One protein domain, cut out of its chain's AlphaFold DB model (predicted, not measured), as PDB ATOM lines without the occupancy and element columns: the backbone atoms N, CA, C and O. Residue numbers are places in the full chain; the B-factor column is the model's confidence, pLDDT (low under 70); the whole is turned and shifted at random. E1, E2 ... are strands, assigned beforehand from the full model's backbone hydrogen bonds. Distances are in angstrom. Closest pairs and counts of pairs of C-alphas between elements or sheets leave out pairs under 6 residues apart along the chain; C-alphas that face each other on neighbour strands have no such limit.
ATOM      1  N   GLU A   6      14.582  79.516  -2.711       86.50
ATOM      2  CA  GLU A   6      14.021  78.591  -1.721       86.50
ATOM      3  C   GLU A   6      14.839  78.619  -0.428       86.50
ATOM      4  O   GLU A   6      16.041  78.883  -0.456       86.50
ATOM      5  N   SER A   7      14.178  78.391   0.705       85.81
ATOM      6  CA  SER A   7      14.816  78.290   2.017       85.81
ATOM      7  C   SER A   7      14.479  76.963   2.690       85.81
ATOM      8  O   SER A   7      13.310  76.588   2.795       85.81
ATOM      9  N   GLY A   8      15.527  76.268   3.147       78.06
ATOM     10  CA  GLY A   8      15.429  75.112   4.043       78.06
ATOM     11  C   GLY A   8      15.276  75.539   5.507       78.06
ATOM     12  O   GLY A   8      14.757  76.615   5.794       78.06
ATOM     13  N   THR A   9      15.717  74.706   6.457       84.56
ATOM     14  CA  THR A   9      15.586  75.037   7.886       84.56
ATOM     15  C   THR A   9      16.451  76.240   8.234       84.56
ATOM     16  O   THR A   9      17.662  76.224   8.016       84.56
ATOM     17  N   ILE A  10      15.834  77.263   8.821       85.19
ATOM     18  CA  ILE A  10      16.513  78.484   9.254       85.19
ATOM     19  C   ILE A  10      16.231  78.693  10.738       85.19
ATOM     20  O   ILE A  10      15.089  78.653  11.178       85.19
ATOM     21  N   ALA A  11      17.272  78.936  11.533       81.06
ATOM     22  CA  ALA A  11      17.114  79.053  12.982       81.06
ATOM     23  C   ALA A  11      16.246  80.252  13.400       81.06
ATOM     24  O   ALA A  11      15.617  80.216  14.454       81.06
ATOM     25  N   THR A  12      16.233  81.335  12.614       86.19
ATOM     26  CA  THR A  12      15.597  82.589  13.039       86.19
ATOM     27  C   THR A  12      14.883  83.323  11.908       86.19
ATOM     28  O   THR A  12      13.658  83.330  11.901       86.19
ATOM     29  N   TRP A  13      15.595  83.928  10.954       89.94
ATOM     30  CA  TRP A  13      14.997  84.839   9.966       89.94
ATOM     31  C   TRP A  13      15.241  84.339   8.547       89.94
ATOM     32  O   TRP A  13      16.395  84.273   8.128       89.94
ATOM     33  N   CYS A  14      14.180  84.045   7.792       94.56
ATOM     34  CA  CYS A  14      14.333  83.755   6.365       94.56
ATOM     35  C   CYS A  14      14.701  85.023   5.584       94.56
ATOM     36  O   CYS A  14      15.684  85.042   4.847       94.56
ATOM     37  N   PHE A  15      13.952  86.106   5.795       95.50
ATOM     38  CA  PHE A  15      14.289  87.431   5.286       95.50
ATOM     39  C   PHE A  15      14.339  88.437   6.429       95.50
ATOM     40  O   PHE A  15      13.376  88.569   7.184       95.50
ATOM     41  N   LEU A  16      15.461  89.152   6.530       95.56
ATOM     42  CA  LEU A  16      15.703  90.156   7.560       95.56
ATOM     43  C   LEU A  16      16.054  91.503   6.929       95.56
ATOM     44  O   LEU A  16      17.077  91.619   6.257       95.56
ATOM     45  N   ALA A  17      15.261  92.528   7.227       97.12
ATOM     46  CA  ALA A  17      15.644  93.924   7.047       97.12
ATOM     47  C   ALA A  17      15.988  94.528   8.416       97.12
ATOM     48  O   ALA A  17      15.179  94.468   9.340       97.12
ATOM     49  N   ASN A  18      17.185  95.093   8.572       95.94
ATOM     50  CA  ASN A  18      17.654  95.629   9.850       95.94
ATOM     51  C   ASN A  18      18.438  96.933   9.666       95.94
ATOM     52  O   ASN A  18      19.145  97.093   8.672       95.94
ATOM     53  N   GLY A  19      18.355  97.834  10.646       94.69
ATOM     54  CA  GLY A  19      19.229  99.008  10.751       94.69
ATOM     55  C   GLY A  19      19.065 100.015   9.613       94.69
ATOM     56  O   GLY A  19      20.062 100.500   9.091       94.69
ATOM     57  N   GLY A  20      17.830 100.284   9.184       92.19
ATOM     58  CA  GLY A  20      17.549 101.146   8.026       92.19
ATOM     59  C   GLY A  20      17.733 100.470   6.660       92.19
ATOM     60  O   GLY A  20      17.497 101.099   5.633       92.19
ATOM     61  N   GLY A  21      18.163  99.204   6.622       94.12
ATOM     62  CA  GLY A  21      18.341  98.449   5.383       94.12
ATOM     63  C   GLY A  21      17.017  98.043   4.725       94.12
ATOM     64  O   GLY A  21      16.024  97.790   5.408       94.12
ATOM     65  N   GLY A  22      17.023  97.936   3.395       95.31
ATOM     66  CA  GLY A  22      15.872  97.517   2.595       95.31
ATOM     67  C   GLY A  22      16.043  96.119   1.994       95.31
ATOM     68  O   GLY A  22      17.091  95.813   1.427       95.31
ATOM     69  N   VAL A  23      15.000  95.289   2.053       96.19
ATOM     70  CA  VAL A  23      14.952  93.972   1.396       96.19
ATOM     71  C   VAL A  23      13.731  93.892   0.485       96.19
ATOM     72  O   VAL A  23      12.599  93.963   0.946       96.19
ATOM     73  N   GLY A  24      13.959  93.723  -0.818       95.38
ATOM     74  CA  GLY A  24      12.900  93.448  -1.794       95.38
ATOM     75  C   GLY A  24      12.808  91.954  -2.100       95.38
ATOM     76  O   GLY A  24      13.784  91.383  -2.602       95.38
ATOM     77  N   ILE A  25      11.653  91.342  -1.847       95.12
ATOM     78  CA  ILE A  25      11.448  89.891  -1.944       95.12
ATOM     79  C   ILE A  25      10.539  89.574  -3.134       95.12
ATOM     80  O   ILE A  25       9.414  90.056  -3.184       95.12
ATOM     81  N   GLY A  26      11.010  88.767  -4.087       94.12
ATOM     82  CA  GLY A  26      10.159  88.228  -5.154       94.12
ATOM     83  C   GLY A  26       9.647  86.830  -4.815       94.12
ATOM     84  O   GLY A  26       9.509  86.475  -3.648       94.12
ATOM     85  N   ASN A  27       9.385  86.014  -5.837       95.69
ATOM     86  CA  ASN A  27       8.914  84.640  -5.642       95.69
ATOM     87  C   ASN A  27       9.843  83.845  -4.713       95.69
ATOM     88  O   ASN A  27      11.069  83.832  -4.906       95.69
ATOM     89  N   HIS A  28       9.254  83.142  -3.744       96.25
ATOM     90  CA  HIS A  28      10.006  82.339  -2.785       96.25
ATOM     91  C   HIS A  28       9.257  81.077  -2.346       96.25
ATOM     92  O   HIS A  28       8.035  81.088  -2.181       96.25
ATOM     93  N   LYS A  29      10.007  79.997  -2.119       96.50
ATOM     94  CA  LYS A  29       9.509  78.747  -1.537       96.50
ATOM     95  C   LYS A  29      10.039  78.559  -0.119       96.50
ATOM     96  O   LYS A  29      11.247  78.463   0.076       96.50
ATOM     97  N   PHE A  30       9.132  78.423   0.840       96.06
ATOM     98  CA  PHE A  30       9.449  77.979   2.195       96.06
ATOM     99  C   PHE A  30       9.323  76.448   2.240       96.06
ATOM    100  O   PHE A  30       8.254  75.906   1.924       96.06
ATOM    101  N   THR A  31      10.414  75.742   2.558       95.19
ATOM    102  CA  THR A  31      10.461  74.264   2.521       95.19
ATOM    103  C   THR A  31      10.722  73.612   3.878       95.19
ATOM    104  O   THR A  31      10.606  72.391   4.000       95.19
ATOM    105  N   ALA A  32      11.019  74.401   4.913       93.12
ATOM    106  CA  ALA A  32      11.149  73.920   6.283       93.12
ATOM    107  C   ALA A  32      10.923  75.038   7.318       93.12
ATOM    108  O   ALA A  32      10.686  76.197   6.978       93.12
ATOM    109  N   ASN A  33      10.991  74.665   8.599       95.44
ATOM    110  CA  ASN A  33      10.757  75.555   9.737       95.44
ATOM    111  C   ASN A  33      11.692  76.774   9.745       95.44
ATOM    112  O   ASN A  33      12.891  76.660   9.474       95.44
ATOM    113  N   THR A  34      11.136  77.914  10.153       95.00
ATOM    114  CA  THR A  34      11.863  79.156  10.433       95.00
ATOM    115  C   THR A  34      11.233  79.857  11.628       95.00
ATOM    116  O   THR A  34      10.033  79.730  11.841       95.00
ATOM    117  N   GLY A  35      11.995  80.622  12.411       95.50
ATOM    118  CA  GLY A  35      11.398  81.461  13.458       95.50
ATOM    119  C   GLY A  35      10.413  82.470  12.861       95.50
ATOM    120  O   GLY A  35       9.276  82.584  13.322       95.50
ATOM    121  N   TYR A  36      10.848  83.138  11.791       96.81
ATOM    122  CA  TYR A  36      10.110  84.171  11.080       96.81
ATOM    123  C   TYR A  36      10.375  84.086   9.579       96.81
ATOM    124  O   TYR A  36      11.527  83.967   9.142       96.81
ATOM    125  N   CYS A  37       9.316  84.166   8.774       97.25
ATOM    126  CA  CYS A  37       9.454  84.225   7.320       97.25
ATOM    127  C   CYS A  37       9.909  85.624   6.897       97.25
ATOM    128  O   CYS A  37      10.880  85.767   6.152       97.25
ATOM    129  N   PHE A  38       9.257  86.654   7.439       98.12
ATOM    130  CA  PHE A  38       9.589  88.056   7.206       98.12
ATOM    131  C   PHE A  38       9.859  88.761   8.527       98.12
ATOM    132  O   PHE A  38       9.020  88.731   9.427       98.12
ATOM    133  N   ALA A  39      11.015  89.411   8.631       97.81
ATOM    134  CA  ALA A  39      11.423  90.103   9.841       97.81
ATOM    135  C   ALA A  39      12.003  91.492   9.536       97.81
ATOM    136  O   ALA A  39      13.001  91.613   8.824       97.81
ATOM    137  N   ALA A  40      11.408  92.543  10.099       98.12
ATOM    138  CA  ALA A  40      11.891  93.914   9.962       98.12
ATOM    139  C   ALA A  40      12.187  94.537  11.335       98.12
ATOM    140  O   ALA A  40      11.344  94.537  12.232       98.12
ATOM    141  N   TYR A  41      13.397  95.071  11.491       95.25
ATOM    142  CA  TYR A  41      13.944  95.555  12.759       95.25
ATOM    143  C   TYR A  41      14.644  96.895  12.598       95.25
ATOM    144  O   TYR A  41      15.275  97.142  11.574       95.25
ATOM    145  N   ARG A  42      14.631  97.723  13.650       96.38
ATOM    146  CA  ARG A  42      15.477  98.930  13.765       96.38
ATOM    147  C   ARG A  42      15.416  99.781  12.490       96.38
ATOM    148  O   ARG A  42      16.434 100.003  11.836       96.38
ATOM    149  N   ASN A  43      14.206 100.194  12.122       96.94
ATOM    150  CA  ASN A  43      13.904 100.964  10.907       96.94
ATOM    151  C   ASN A  43      14.200 100.251   9.571       96.94
ATOM    152  O   ASN A  43      14.267 100.901   8.536       96.94
ATOM    153  N   GLY A  44      14.423  98.935   9.569       98.06
ATOM    154  CA  GLY A  44      14.551  98.155   8.341       98.06
ATOM    155  C   GLY A  44      13.213  98.010   7.616       98.06
ATOM    156  O   GLY A  44      12.163  97.942   8.256       98.06
ATOM    157  N   THR A  45      13.254  97.911   6.289       98.12
ATOM    158  CA  THR A  45      12.054  97.810   5.450       98.12
ATOM    159  C   THR A  45      12.097  96.562   4.578       98.12
ATOM    160  O   THR A  45      13.021  96.368   3.788       98.12
ATOM    161  N   ILE A  46      11.068  95.726   4.672       98.44
ATOM    162  CA  ILE A  46      10.801  94.662   3.705       98.44
ATOM    163  C   ILE A  46       9.743  95.156   2.724       98.44
ATOM    164  O   ILE A  46       8.680  95.606   3.132       98.44
ATOM    165  N   ASN A  47      10.014  95.007   1.431       97.06
ATOM    166  CA  ASN A  47       9.048  95.224   0.363       97.06
ATOM    167  C   ASN A  47       8.733  93.875  -0.286       97.06
ATOM    168  O   ASN A  47       9.629  93.231  -0.847       97.06
ATOM    169  N   LEU A  48       7.475  93.441  -0.215       96.31
ATOM    170  CA  LEU A  48       7.029  92.272  -0.965       96.31
ATOM    171  C   LEU A  48       6.840  92.664  -2.436       96.31
ATOM    172  O   LEU A  48       6.270  93.705  -2.753       96.31
ATOM    173  N   GLY A  49       7.356  91.854  -3.352       94.38
ATOM    174  CA  GLY A  49       7.303  92.136  -4.780       94.38
ATOM    175  C   GLY A  49       5.878  92.039  -5.319       94.38
ATOM    176  O   GLY A  49       5.168  91.079  -5.028       94.38
ATOM    177  N   GLY A  50       5.469  93.002  -6.145       94.50
ATOM    178  CA  GLY A  50       4.180  92.946  -6.837       94.50
ATOM    179  C   GLY A  50       4.052  91.669  -7.672       94.50
ATOM    180  O   GLY A  50       4.957  91.317  -8.426       94.50
ATOM    181  N   GLY A  51       2.943  90.956  -7.501       93.81
ATOM    182  CA  GLY A  51       2.651  89.679  -8.147       93.81
ATOM    183  C   GLY A  51       3.485  88.508  -7.628       93.81
ATOM    184  O   GLY A  51       3.420  87.429  -8.215       93.81
ATOM    185  N   ALA A  52       4.268  88.691  -6.558       96.19
ATOM    186  CA  ALA A  52       5.082  87.614  -6.020       96.19
ATOM    187  C   ALA A  52       4.213  86.461  -5.499       96.19
ATOM    188  O   ALA A  52       3.157  86.655  -4.888       96.19
ATOM    189  N   VAL A  53       4.702  85.246  -5.724       96.31
ATOM    190  CA  VAL A  53       4.099  84.012  -5.229       96.31
ATOM    191  C   VAL A  53       5.001  83.424  -4.152       96.31
ATOM    192  O   VAL A  53       6.152  83.056  -4.406       96.31
ATOM    193  N   PHE A  54       4.454  83.320  -2.945       97.38
ATOM    194  CA  PHE A  54       5.087  82.689  -1.798       97.38
ATOM    195  C   PHE A  54       4.488  81.298  -1.600       97.38
ATOM    196  O   PHE A  54       3.312  81.161  -1.274       97.38
ATOM    197  N   THR A  55       5.271  80.245  -1.821       97.81
ATOM    198  CA  THR A  55       4.784  78.860  -1.731       97.81
ATOM    199  C   THR A  55       5.296  78.178  -0.472       97.81
ATOM    200  O   THR A  55       6.502  78.115  -0.250       97.81
ATOM    201  N   ILE A  56       4.388  77.609   0.323       98.06
ATOM    202  CA  ILE A  56       4.722  76.789   1.490       98.06
ATOM    203  C   ILE A  56       4.633  75.317   1.074       98.06
ATOM    204  O   ILE A  56       3.554  74.732   0.961       98.06
ATOM    205  N   THR A  57       5.779  74.731   0.741       95.00
ATOM    206  CA  THR A  57       5.838  73.430   0.039       95.00
ATOM    207  C   THR A  57       5.548  72.228   0.937       95.00
ATOM    208  O   THR A  57       5.061  71.209   0.457       95.00
ATOM    209  N   THR A  58       5.798  72.363   2.235       94.69
ATOM    210  CA  THR A  58       5.624  71.341   3.274       94.69
ATOM    211  C   THR A  58       5.052  72.002   4.534       94.69
ATOM    212  O   THR A  58       5.102  73.229   4.638       94.69
ATOM    213  N   PRO A  59       4.491  71.247   5.496       97.38
ATOM    214  CA  PRO A  59       4.136  71.806   6.797       97.38
ATOM    215  C   PRO A  59       5.345  72.459   7.481       97.38
ATOM    216  O   PRO A  59       6.385  71.818   7.637       97.38
ATOM    217  N   ILE A  60       5.196  73.717   7.904       97.38
ATOM    218  CA  ILE A  60       6.221  74.479   8.624       97.38
ATOM    219  C   ILE A  60       5.679  75.041   9.942       97.38
ATOM    220  O   ILE A  60       4.510  75.425  10.063       97.38
ATOM    221  N   GLY A  61       6.556  75.114  10.937       97.25
ATOM    222  CA  GLY A  61       6.348  75.860  12.173       97.25
ATOM    223  C   GLY A  61       7.057  77.208  12.129       97.25
ATOM    224  O   GLY A  61       8.220  77.274  11.722       97.25
ATOM    225  N   VAL A  62       6.358  78.255  12.575       97.69
ATOM    226  CA  VAL A  62       6.891  79.607  12.786       97.69
ATOM    227  C   VAL A  62       6.513  80.141  14.165       97.69
ATOM    228  O   VAL A  62       5.486  79.769  14.728       97.69
ATOM    229  N   SER A  63       7.320  81.050  14.716       97.12
ATOM    230  CA  SER A  63       6.882  81.859  15.863       97.12
ATOM    231  C   SER A  63       5.855  82.882  15.386       97.12
ATOM    232  O   SER A  63       4.709  82.890  15.843       97.12
ATOM    233  N   GLN A  64       6.235  83.677  14.385       97.62
ATOM    234  CA  GLN A  64       5.334  84.547  13.643       97.62
ATOM    235  C   GLN A  64       5.738  84.569  12.174       97.62
ATOM    236  O   GLN A  64       6.918  84.679  11.861       97.62
ATOM    237  N   PHE A  65       4.774  84.504  11.261       98.38
ATOM    238  CA  PHE A  65       5.080  84.546   9.836       98.38
ATOM    239  C   PHE A  65       5.665  85.910   9.439       98.38
ATOM    240  O   PHE A  65       6.719  85.967   8.802       98.38
ATOM    241  N   ALA A  66       5.029  86.998   9.882       98.38
ATOM    242  CA  ALA A  66       5.529  88.365   9.749       98.38
ATOM    243  C   ALA A  66       5.840  88.988  11.120       98.38
ATOM    244  O   ALA A  66       5.001  88.998  12.018       98.38
ATOM    245  N   TYR A  67       7.036  89.542  11.289       98.19
ATOM    246  CA  TYR A  67       7.470  90.138  12.548       98.19
ATOM    247  C   TYR A  67       8.100  91.506  12.313       98.19
ATOM    248  O   TYR A  67       9.093  91.623  11.596       98.19
ATOM    249  N   VAL A  68       7.540  92.545  12.931       98.12
ATOM    250  CA  VAL A  68       8.069  93.909  12.825       98.12
ATOM    251  C   VAL A  68       8.210  94.557  14.185       98.12
ATOM    252  O   VAL A  68       7.263  94.593  14.975       98.12
ATOM    253  N   VAL A  69       9.401  95.091  14.459       97.12
ATOM    254  CA  VAL A  69       9.681  95.809  15.706       97.12
ATOM    255  C   VAL A  69      10.646  96.965  15.535       97.12
ATOM    256  O   VAL A  69      11.416  97.029  14.576       97.12
ATOM    257  N   SER A  70      10.651  97.860  16.524       96.94
ATOM    258  CA  SER A  70      11.612  98.962  16.637       96.94
ATOM    259  C   SER A  70      11.642  99.816  15.365       96.94
ATOM    260  O   SER A  70      12.695  99.988  14.753       96.94
ATOM    261  N   GLY A  71      10.466 100.277  14.932       96.62
ATOM    262  CA  GLY A  71      10.300 101.066  13.705       96.62
ATOM    263  C   GLY A  71      10.473 100.283  12.398       96.62
ATOM    264  O   GLY A  71      10.500 100.888  11.334       96.62
ATOM    265  N   GLY A  72      10.637  98.956  12.448       98.31
ATOM    266  CA  GLY A  72      10.688  98.118  11.252       98.31
ATOM    267  C   GLY A  72       9.360  98.105  10.490       98.31
ATOM    268  O   GLY A  72       8.293  98.270  11.080       98.31
ATOM    269  N   GLN A  73       9.433  97.872   9.183       98.12
ATOM    270  CA  GLN A  73       8.286  97.979   8.290       98.12
ATOM    271  C   GLN A  73       8.231  96.816   7.293       98.12
ATOM    272  O   GLN A  73       9.253  96.432   6.720       98.12
ATOM    273  N   ILE A  74       7.039  96.257   7.077       98.50
ATOM    274  CA  ILE A  74       6.744  95.330   5.978       98.50
ATOM    275  C   ILE A  74       5.668  95.965   5.105       98.50
ATOM    276  O   ILE A  74       4.562  96.219   5.576       98.50
ATOM    277  N   GLU A  75       5.990  96.157   3.830       97.69
ATOM    278  CA  GLU A  75       5.102  96.734   2.830       97.69
ATOM    279  C   GLU A  75       4.604  95.676   1.850       97.69
ATOM    280  O   GLU A  75       5.380  95.038   1.127       97.69
ATOM    281  N   VAL A  76       3.283  95.532   1.805       96.75
ATOM    282  CA  VAL A  76       2.565  94.869   0.724       96.75
ATOM    283  C   VAL A  76       2.295  95.913  -0.370       96.75
ATOM    284  O   VAL A  76       1.841  97.016  -0.063       96.75
ATOM    285  N   PRO A  77       2.570  95.617  -1.650       93.69
ATOM    286  CA  PRO A  77       2.324  96.558  -2.733       93.69
ATOM    287  C   PRO A  77       0.819  96.722  -2.974       93.69
ATOM    288  O   PRO A  77       0.063  95.750  -2.960       93.69
ATOM    289  N   ALA A  78       0.391  97.962  -3.232       89.19
ATOM    290  CA  ALA A  78      -1.016  98.304  -3.467       89.19
ATOM    291  C   ALA A  78      -1.590  97.675  -4.751       89.19
ATOM    292  O   ALA A  78      -2.784  97.403  -4.836       89.19
ATOM    293  N   THR A  79      -0.745  97.431  -5.757       90.69
ATOM    294  CA  THR A  79      -1.109  96.728  -6.991       90.69
ATOM    295  C   THR A  79      -0.341  95.419  -7.101       90.69
ATOM    296  O   THR A  79       0.837  95.332  -6.751       90.69
ATOM    297  N   GLY A  80      -1.018  94.376  -7.587       91.56
ATOM    298  CA  GLY A  80      -0.435  93.038  -7.649       91.56
ATOM    299  C   GLY A  80      -0.128  92.496  -6.254       91.56
ATOM    300  O   GLY A  80       1.008  92.128  -5.977       91.56
ATOM    301  N   THR A  81      -1.120  92.467  -5.365       94.25
ATOM    302  CA  THR A  81      -0.961  91.918  -4.014       94.25
ATOM    303  C   THR A  81      -0.355  90.502  -4.081       94.25
ATOM    304  O   THR A  81      -0.917  89.635  -4.755       94.25
ATOM    305  N   PRO A  82       0.788  90.245  -3.416       95.62
ATOM    306  CA  PRO A  82       1.415  88.934  -3.368       95.62
ATOM    307  C   PRO A  82       0.483  87.887  -2.770       95.62
ATOM    308  O   PRO A  82      -0.333  88.194  -1.896       95.62
ATOM    309  N   THR A  83       0.656  86.639  -3.196       96.56
ATOM    310  CA  THR A  83      -0.189  85.518  -2.767       96.56
ATOM    311  C   THR A  83       0.602  84.453  -2.016       96.56
ATOM    312  O   THR A  83       1.787  84.233  -2.275       96.56
ATOM    313  N   PHE A  84      -0.080  83.765  -1.096       97.75
ATOM    314  CA  PHE A  84       0.458  82.629  -0.349       97.75
ATOM    315  C   PHE A  84      -0.207  81.330  -0.810       97.75
ATOM    316  O   PHE A  84      -1.392  81.098  -0.567       97.75
ATOM    317  N   VAL A  85       0.565  80.462  -1.460       98.00
ATOM    318  CA  VAL A  85       0.118  79.130  -1.885       98.00
ATOM    319  C   VAL A  85       0.360  78.139  -0.751       98.00
ATOM    320  O   VAL A  85       1.442  78.123  -0.162       98.00
ATOM    321  N   ASN A  86      -0.641  77.298  -0.472       97.81
ATOM    322  CA  ASN A  86      -0.651  76.330   0.631       97.81
ATOM    323  C   ASN A  86      -0.494  76.974   2.020       97.81
ATOM    324  O   ASN A  86       0.172  76.428   2.896       97.81
ATOM    325  N   TYR A  87      -1.131  78.125   2.255       96.31
ATOM    326  CA  TYR A  87      -1.069  78.839   3.538       96.31
ATOM    327  C   TYR A  87      -1.498  77.989   4.753       96.31
ATOM    328  O   TYR A  87      -1.058  78.256   5.869       96.31
ATOM    329  N   GLY A  88      -2.314  76.946   4.547       97.19
ATOM    330  CA  GLY A  88      -2.719  75.993   5.590       97.19
ATOM    331  C   GLY A  88      -1.577  75.132   6.146       97.19
ATOM    332  O   GLY A  88      -1.733  74.534   7.205       97.19
ATOM    333  N   ASN A  89      -0.419  75.104   5.481       97.88
ATOM    334  CA  ASN A  89       0.772  74.395   5.950       97.88
ATOM    335  C   ASN A  89       1.537  75.150   7.050       97.88
ATOM    336  O   ASN A  89       2.532  74.640   7.553       97.88
ATOM    337  N   VAL A  90       1.118  76.363   7.417       98.38
ATOM    338  CA  VAL A  90       1.811  77.181   8.418       98.38
ATOM    339  C   VAL A  90       1.140  77.046   9.775       98.38
ATOM    340  O   VAL A  90      -0.002  77.465   9.960       98.38
ATOM    341  N   SER A  91       1.893  76.546  10.750       98.19
ATOM    342  CA  SER A  91       1.538  76.587  12.171       98.19
ATOM    343  C   SER A  91       2.322  77.691  12.884       98.19
ATOM    344  O   SER A  91       3.514  77.854  12.635       98.19
ATOM    345  N   GLY A  92       1.656  78.468  13.744       97.88
ATOM    346  CA  GLY A  92       2.260  79.632  14.408       97.88
ATOM    347  C   GLY A  92       1.453  80.918  14.257       97.88
ATOM    348  O   GLY A  92       0.339  80.902  13.730       97.88
ATOM    349  N   GLY A  93       2.005  82.036  14.736       98.12
ATOM    350  CA  GLY A  93       1.366  83.352  14.656       98.12
ATOM    351  C   GLY A  93       1.358  83.930  13.243       98.12
ATOM    352  O   GLY A  93       2.352  83.834  12.530       98.12
ATOM    353  N   LYS A  94       0.264  84.585  12.844       98.44
ATOM    354  CA  LYS A  94       0.191  85.277  11.540       98.44
ATOM    355  C   LYS A  94       1.150  86.452  11.465       98.44
ATOM    356  O   LYS A  94       1.928  86.586  10.524       98.44
ATOM    357  N   TYR A  95       1.104  87.302  12.482       98.50
ATOM    358  CA  TYR A  95       1.977  88.455  12.561       98.50
ATOM    359  C   TYR A  95       2.173  88.942  13.995       98.50
ATOM    360  O   TYR A  95       1.348  88.691  14.877       98.50
ATOM    361  N   PHE A  96       3.246  89.695  14.207       98.19
ATOM    362  CA  PHE A  96       3.429  90.510  15.399       98.19
ATOM    363  C   PHE A  96       4.050  91.853  15.036       98.19
ATOM    364  O   PHE A  96       5.126  91.899  14.439       98.19
ATOM    365  N   ALA A  97       3.364  92.933  15.404       98.19
ATOM    366  CA  ALA A  97       3.850  94.293  15.226       98.19
ATOM    367  C   ALA A  97       3.957  94.989  16.583       98.19
ATOM    368  O   ALA A  97       2.965  95.125  17.304       98.19
ATOM    369  N   THR A  98       5.156  95.443  16.951       98.00
ATOM    370  CA  THR A  98       5.340  96.199  18.195       98.00
ATOM    371  C   THR A  98       6.423  97.265  18.119       98.00
ATOM    372  O   THR A  98       7.131  97.353  17.126       98.00
ATOM    373  N   LEU A  99       6.552  98.103  19.153       97.12
ATOM    374  CA  LEU A  99       7.559  99.161  19.260       97.12
ATOM    375  C   LEU A  99       7.609 100.025  17.992       97.12
ATOM    376  O   LEU A  99       8.658 100.163  17.358       97.12
ATOM    377  N   ASN A 100       6.445 100.557  17.613       96.56
ATOM    378  CA  ASN A 100       6.234 101.346  16.394       96.56
ATOM    379  C   ASN A 100       6.553 100.607  15.079       96.56
ATOM    380  O   ASN A 100       6.837 101.243  14.071       96.56
ATOM    381  N   GLY A 101       6.551  99.271  15.081       97.81
ATOM    382  CA  GLY A 101       6.646  98.476  13.861       97.81
ATOM    383  C   GLY A 101       5.343  98.512  13.059       97.81
ATOM    384  O   GLY A 101       4.254  98.506  13.637       97.81
ATOM    385  N   VAL A 102       5.451  98.528  11.733       98.12
ATOM    386  CA  VAL A 102       4.303  98.661  10.825       98.12
ATOM    387  C   VAL A 102       4.251  97.492   9.849       98.12
ATOM    388  O   VAL A 102       5.234  97.170   9.185       98.12
ATOM    389  N   ILE A 103       3.088  96.857   9.754       98.56
ATOM    390  CA  ILE A 103       2.763  95.922   8.680       98.56
ATOM    391  C   ILE A 103       1.652  96.555   7.858       98.56
ATOM    392  O   ILE A 103       0.506  96.607   8.300       98.56
ATOM    393  N   ASN A 104       1.997  97.033   6.670       97.44
ATOM    394  CA  ASN A 104       1.042  97.627   5.754       97.44
ATOM    395  C   ASN A 104       0.590  96.576   4.738       97.44
ATOM    396  O   ASN A 104       1.342  96.207   3.835       97.44
ATOM    397  N   THR A 105      -0.631  96.079   4.899       96.31
ATOM    398  CA  THR A 105      -1.253  95.088   4.016       96.31
ATOM    399  C   THR A 105      -2.124  95.689   2.926       96.31
ATOM    400  O   THR A 105      -2.696  94.935   2.140       96.31
ATOM    401  N   GLN A 106      -2.227  97.020   2.860       94.50
ATOM    402  CA  GLN A 106      -3.056  97.725   1.877       94.50
ATOM    403  C   GLN A 106      -4.529  97.282   1.933       94.50
ATOM    404  O   GLN A 106      -5.201  97.177   0.907       94.50
ATOM    405  N   GLY A 107      -5.039  96.968   3.129       91.00
ATOM    406  CA  GLY A 107      -6.421  96.538   3.327       91.00
ATOM    407  C   GLY A 107      -6.703  95.064   3.020       91.00
ATOM    408  O   GLY A 107      -7.868  94.668   3.043       91.00
ATOM    409  N   ALA A 108      -5.686  94.220   2.789       89.56
ATOM    410  CA  ALA A 108      -5.869  92.780   2.542       89.56
ATOM    411  C   ALA A 108      -6.427  91.996   3.756       89.56
ATOM    412  O   ALA A 108      -6.761  90.812   3.653       89.56
ATOM    413  N   GLY A 109      -6.569  92.663   4.904       92.25
ATOM    414  CA  GLY A 109      -7.285  92.174   6.074       92.25
ATOM    415  C   GLY A 109      -6.407  91.431   7.079       92.25
ATOM    416  O   GLY A 109      -5.252  91.077   6.836       92.25
ATOM    417  N   ILE A 110      -6.990  91.162   8.250       92.44
ATOM    418  CA  ILE A 110      -6.290  90.616   9.430       92.44
ATOM    419  C   ILE A 110      -5.685  89.217   9.211       92.44
ATOM    420  O   ILE A 110      -4.829  88.767   9.966       92.44
ATOM    421  N   ASN A 111      -6.146  88.511   8.178       94.62
ATOM    422  CA  ASN A 111      -5.766  87.135   7.879       94.62
ATOM    423  C   ASN A 111      -4.809  87.016   6.684       94.62
ATOM    424  O   ASN A 111      -4.608  85.898   6.216       94.62
ATOM    425  N   TYR A 112      -4.248  88.130   6.195       97.00
ATOM    426  CA  TYR A 112      -3.403  88.144   4.999       97.00
ATOM    427  C   TYR A 112      -2.170  87.235   5.123       97.00
ATOM    428  O   TYR A 112      -1.909  86.432   4.228       97.00
ATOM    429  N   PHE A 113      -1.435  87.312   6.240       98.19
ATOM    430  CA  PHE A 113      -0.295  86.422   6.473       98.19
ATOM    431  C   PHE A 113      -0.736  85.032   6.979       98.19
ATOM    432  O   PHE A 113      -1.633  84.949   7.828       98.19
ATOM    433  N   PRO A 114      -0.103  83.937   6.505       98.12
ATOM    434  CA  PRO A 114      -0.388  82.574   6.956       98.12
ATOM    435  C   PRO A 114      -0.106  82.340   8.446       98.12
ATOM    436  O   PRO A 114       0.787  82.950   9.023       98.12
ATOM    437  N   GLY A 115      -0.830  81.397   9.050       97.88
ATOM    438  CA  GLY A 115      -0.648  80.983  10.442       97.88
ATOM    439  C   GLY A 115      -1.955  80.524  11.086       97.88
ATOM    440  O   GLY A 115      -3.048  80.889  10.642       97.88
ATOM    441  N   THR A 116      -1.850  79.728  12.146       98.06
ATOM    442  CA  THR A 116      -2.993  79.200  12.909       98.06
ATOM    443  C   THR A 116      -3.341  80.043  14.132       98.06
ATOM    444  O   THR A 116      -4.478  80.008  14.596       98.06
ATOM    445  N   VAL A 117      -2.391  80.823  14.650       98.19
ATOM    446  CA  VAL A 117      -2.573  81.701  15.811       98.19
ATOM    447  C   VAL A 117      -2.808  83.133  15.334       98.19
ATOM    448  O   VAL A 117      -2.111  83.622  14.442       98.19
ATOM    449  N   ALA A 118      -3.800  83.810  15.920       97.50
ATOM    450  CA  ALA A 118      -4.130  85.195  15.586       97.50
ATOM    451  C   ALA A 118      -2.912  86.122  15.735       97.50
ATOM    452  O   ALA A 118      -2.070  85.927  16.614       97.50
ATOM    453  N   GLY A 119      -2.812  87.124  14.861       97.12
ATOM    454  CA  GLY A 119      -1.762  88.128  14.973       97.12
ATOM    455  C   GLY A 119      -2.014  89.109  16.116       97.12
ATOM    456  O   GLY A 119      -3.121  89.203  16.646       97.12
ATOM    457  N   SER A 120      -0.974  89.844  16.505       97.56
ATOM    458  CA  SER A 120      -1.045  90.802  17.610       97.56
ATOM    459  C   SER A 120      -0.308  92.100  17.287       97.56
ATOM    460  O   SER A 120       0.731  92.109  16.624       97.56
ATOM    461  N   THR A 121      -0.870  93.205  17.772       97.19
ATOM    462  CA  THR A 121      -0.250  94.528  17.775       97.19
ATOM    463  C   THR A 121      -0.144  95.036  19.215       97.19
ATOM    464  O   THR A 121      -1.056  94.847  20.019       97.19
ATOM    465  N   THR A 122       0.981  95.652  19.582       96.44
ATOM    466  CA  THR A 122       1.167  96.269  20.911       96.44
ATOM    467  C   THR A 122       2.226  97.372  20.874       96.44
ATOM    468  O   THR A 122       2.996  97.442  19.924       96.44
ATOM    469  N   ALA A 123       2.295  98.241  21.885       95.50
ATOM    470  CA  ALA A 123       3.286  99.322  22.004       95.50
ATOM    471  C   ALA A 123       3.489 100.138  20.703       95.50
ATOM    472  O   ALA A 123       4.597 100.236  20.173       95.50
ATOM    473  N   GLY A 124       2.391 100.668  20.153       94.06
ATOM    474  CA  GLY A 124       2.403 101.493  18.936       94.06
ATOM    475  C   GLY A 124       2.566 100.719  17.625       94.06
ATOM    476  O   GLY A 124       2.657 101.339  16.570       94.06
ATOM    477  N   GLY A 125       2.613  99.383  17.669       95.12
ATOM    478  CA  GLY A 125       2.622  98.553  16.467       95.12
ATOM    479  C   GLY A 125       1.319  98.661  15.674       95.12
ATOM    480  O   GLY A 125       0.239  98.769  16.259       95.12
ATOM    481  N   GLN A 126       1.419  98.614  14.347       96.94
ATOM    482  CA  GLN A 126       0.288  98.795  13.438       96.94
ATOM    483  C   GLN A 126       0.190  97.654  12.429       96.94
ATOM    484  O   GLN A 126       1.199  97.099  11.989       96.94
ATOM    485  N   TYR A 127      -1.049  97.330  12.069       97.19
ATOM    486  CA  TYR A 127      -1.389  96.373  11.029       97.19
ATOM    487  C   TYR A 127      -2.629  96.880  10.288       97.19
ATOM    488  O   TYR A 127      -3.654  97.120  10.931       97.19
ATOM    489  N   GLY A 128      -2.551  97.025   8.967       91.50
ATOM    490  CA  GLY A 128      -3.665  97.486   8.128       91.50
ATOM    491  C   GLY A 128      -3.312  97.453   6.660       91.50
ATOM    492  O   GLY A 128      -2.158  97.782   6.346       91.50
TER     493      GLY A 128
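What this domain is: This is residues 6 to 128 of the 128 residues of an uncharacterized protein of Bradyrhizobium sp. (UniProt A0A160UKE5). The chain is wound as a short solenoid of stacked, roughly triangular turns, whose three walls are the parallel sheets E1 E4 E7 E10, E2 E5 E8 E11 and E3 E6 E9. E1 to E3, E4 to E6 and E7 to E9 make one turn each, E10 and E11 begin the next, and the unnamed residues 105 to 128 cover that end of the winding. The printed part has 123 residues, with no named helix and eleven strands, E1 to E11 in order along the chain. The class is all strand, though only 59 residues are in named elements. The whole is compact, with a radius of gyration of the C-alphas of 12.7 A and spans of 34 by 29 by 25 A.

Where its parts are: E1, residues 10 to 18, begins at C-alpha 10 (16.513, 78.484, 9.254), spans 17.2 A and bends by 74 degrees at residue 15. E2, residues 22 to 25, runs on into E3, residues 28 to 30, at 82 degrees. E4, residues 34 to 41, spans 16.7 A and bends by 80 degrees at residue 37. E5 is residues 45 to 48 and E6 residues 53 to 56. E7, residues 60 to 69, is the longest strand at 22.7 A. E8 is residues 73 to 75 and E9 residues 83 to 85. E10, residues 90 to 97, spans 18.5 A. E11, residues 102 to 104, ends at C-alpha 104 (1.042, 97.627, 5.754).

How they stand to each other: The twisted sheet E1 E4 E7 E10 has E1 and E10 as edge strands; N 36 and O 12 are 2.8 A apart between E1 and E4, N 67 and O 38 2.8 A between E4 and E7, and N 65 and O 93 2.8 A between E7 and E10. It forms a sandwich, two sheets face to face, with E2 E5 E8 E11, their strands at 59 degrees; the closest C-alphas of E4 and E8 are those of Ala 40 and Gln 73, 5.7 A apart. In that second sheet N 23 and O 45 are 2.8 A apart between E2 and E5, N 46 and O 73 2.8 A between E5 and E8, and N 74 and O 102 2.9 A between E8 and E11. In the sheet E3 E6 E9, N 30 and O 55 are 2.9 A apart between E3 and E6, and N 85 and O 54 2.8 A between E6 and E9. E5 and E9 are apart. Residues 120 to 121 pair in parallel with 96 to 97 of E10, and 126 to 127 with 102 to 103 of E11.

The domain as a whole: The two C-alphas farthest apart, those of Thr 58 and Gly 124, are 34.1 A apart. The printed part has no cut, and its last residue, Gly 128, is the chain's last. No link is long; E8 to E9 is short and the others are tight. The mean pLDDT of the printed part is 95.5, and no printed residue is under 70.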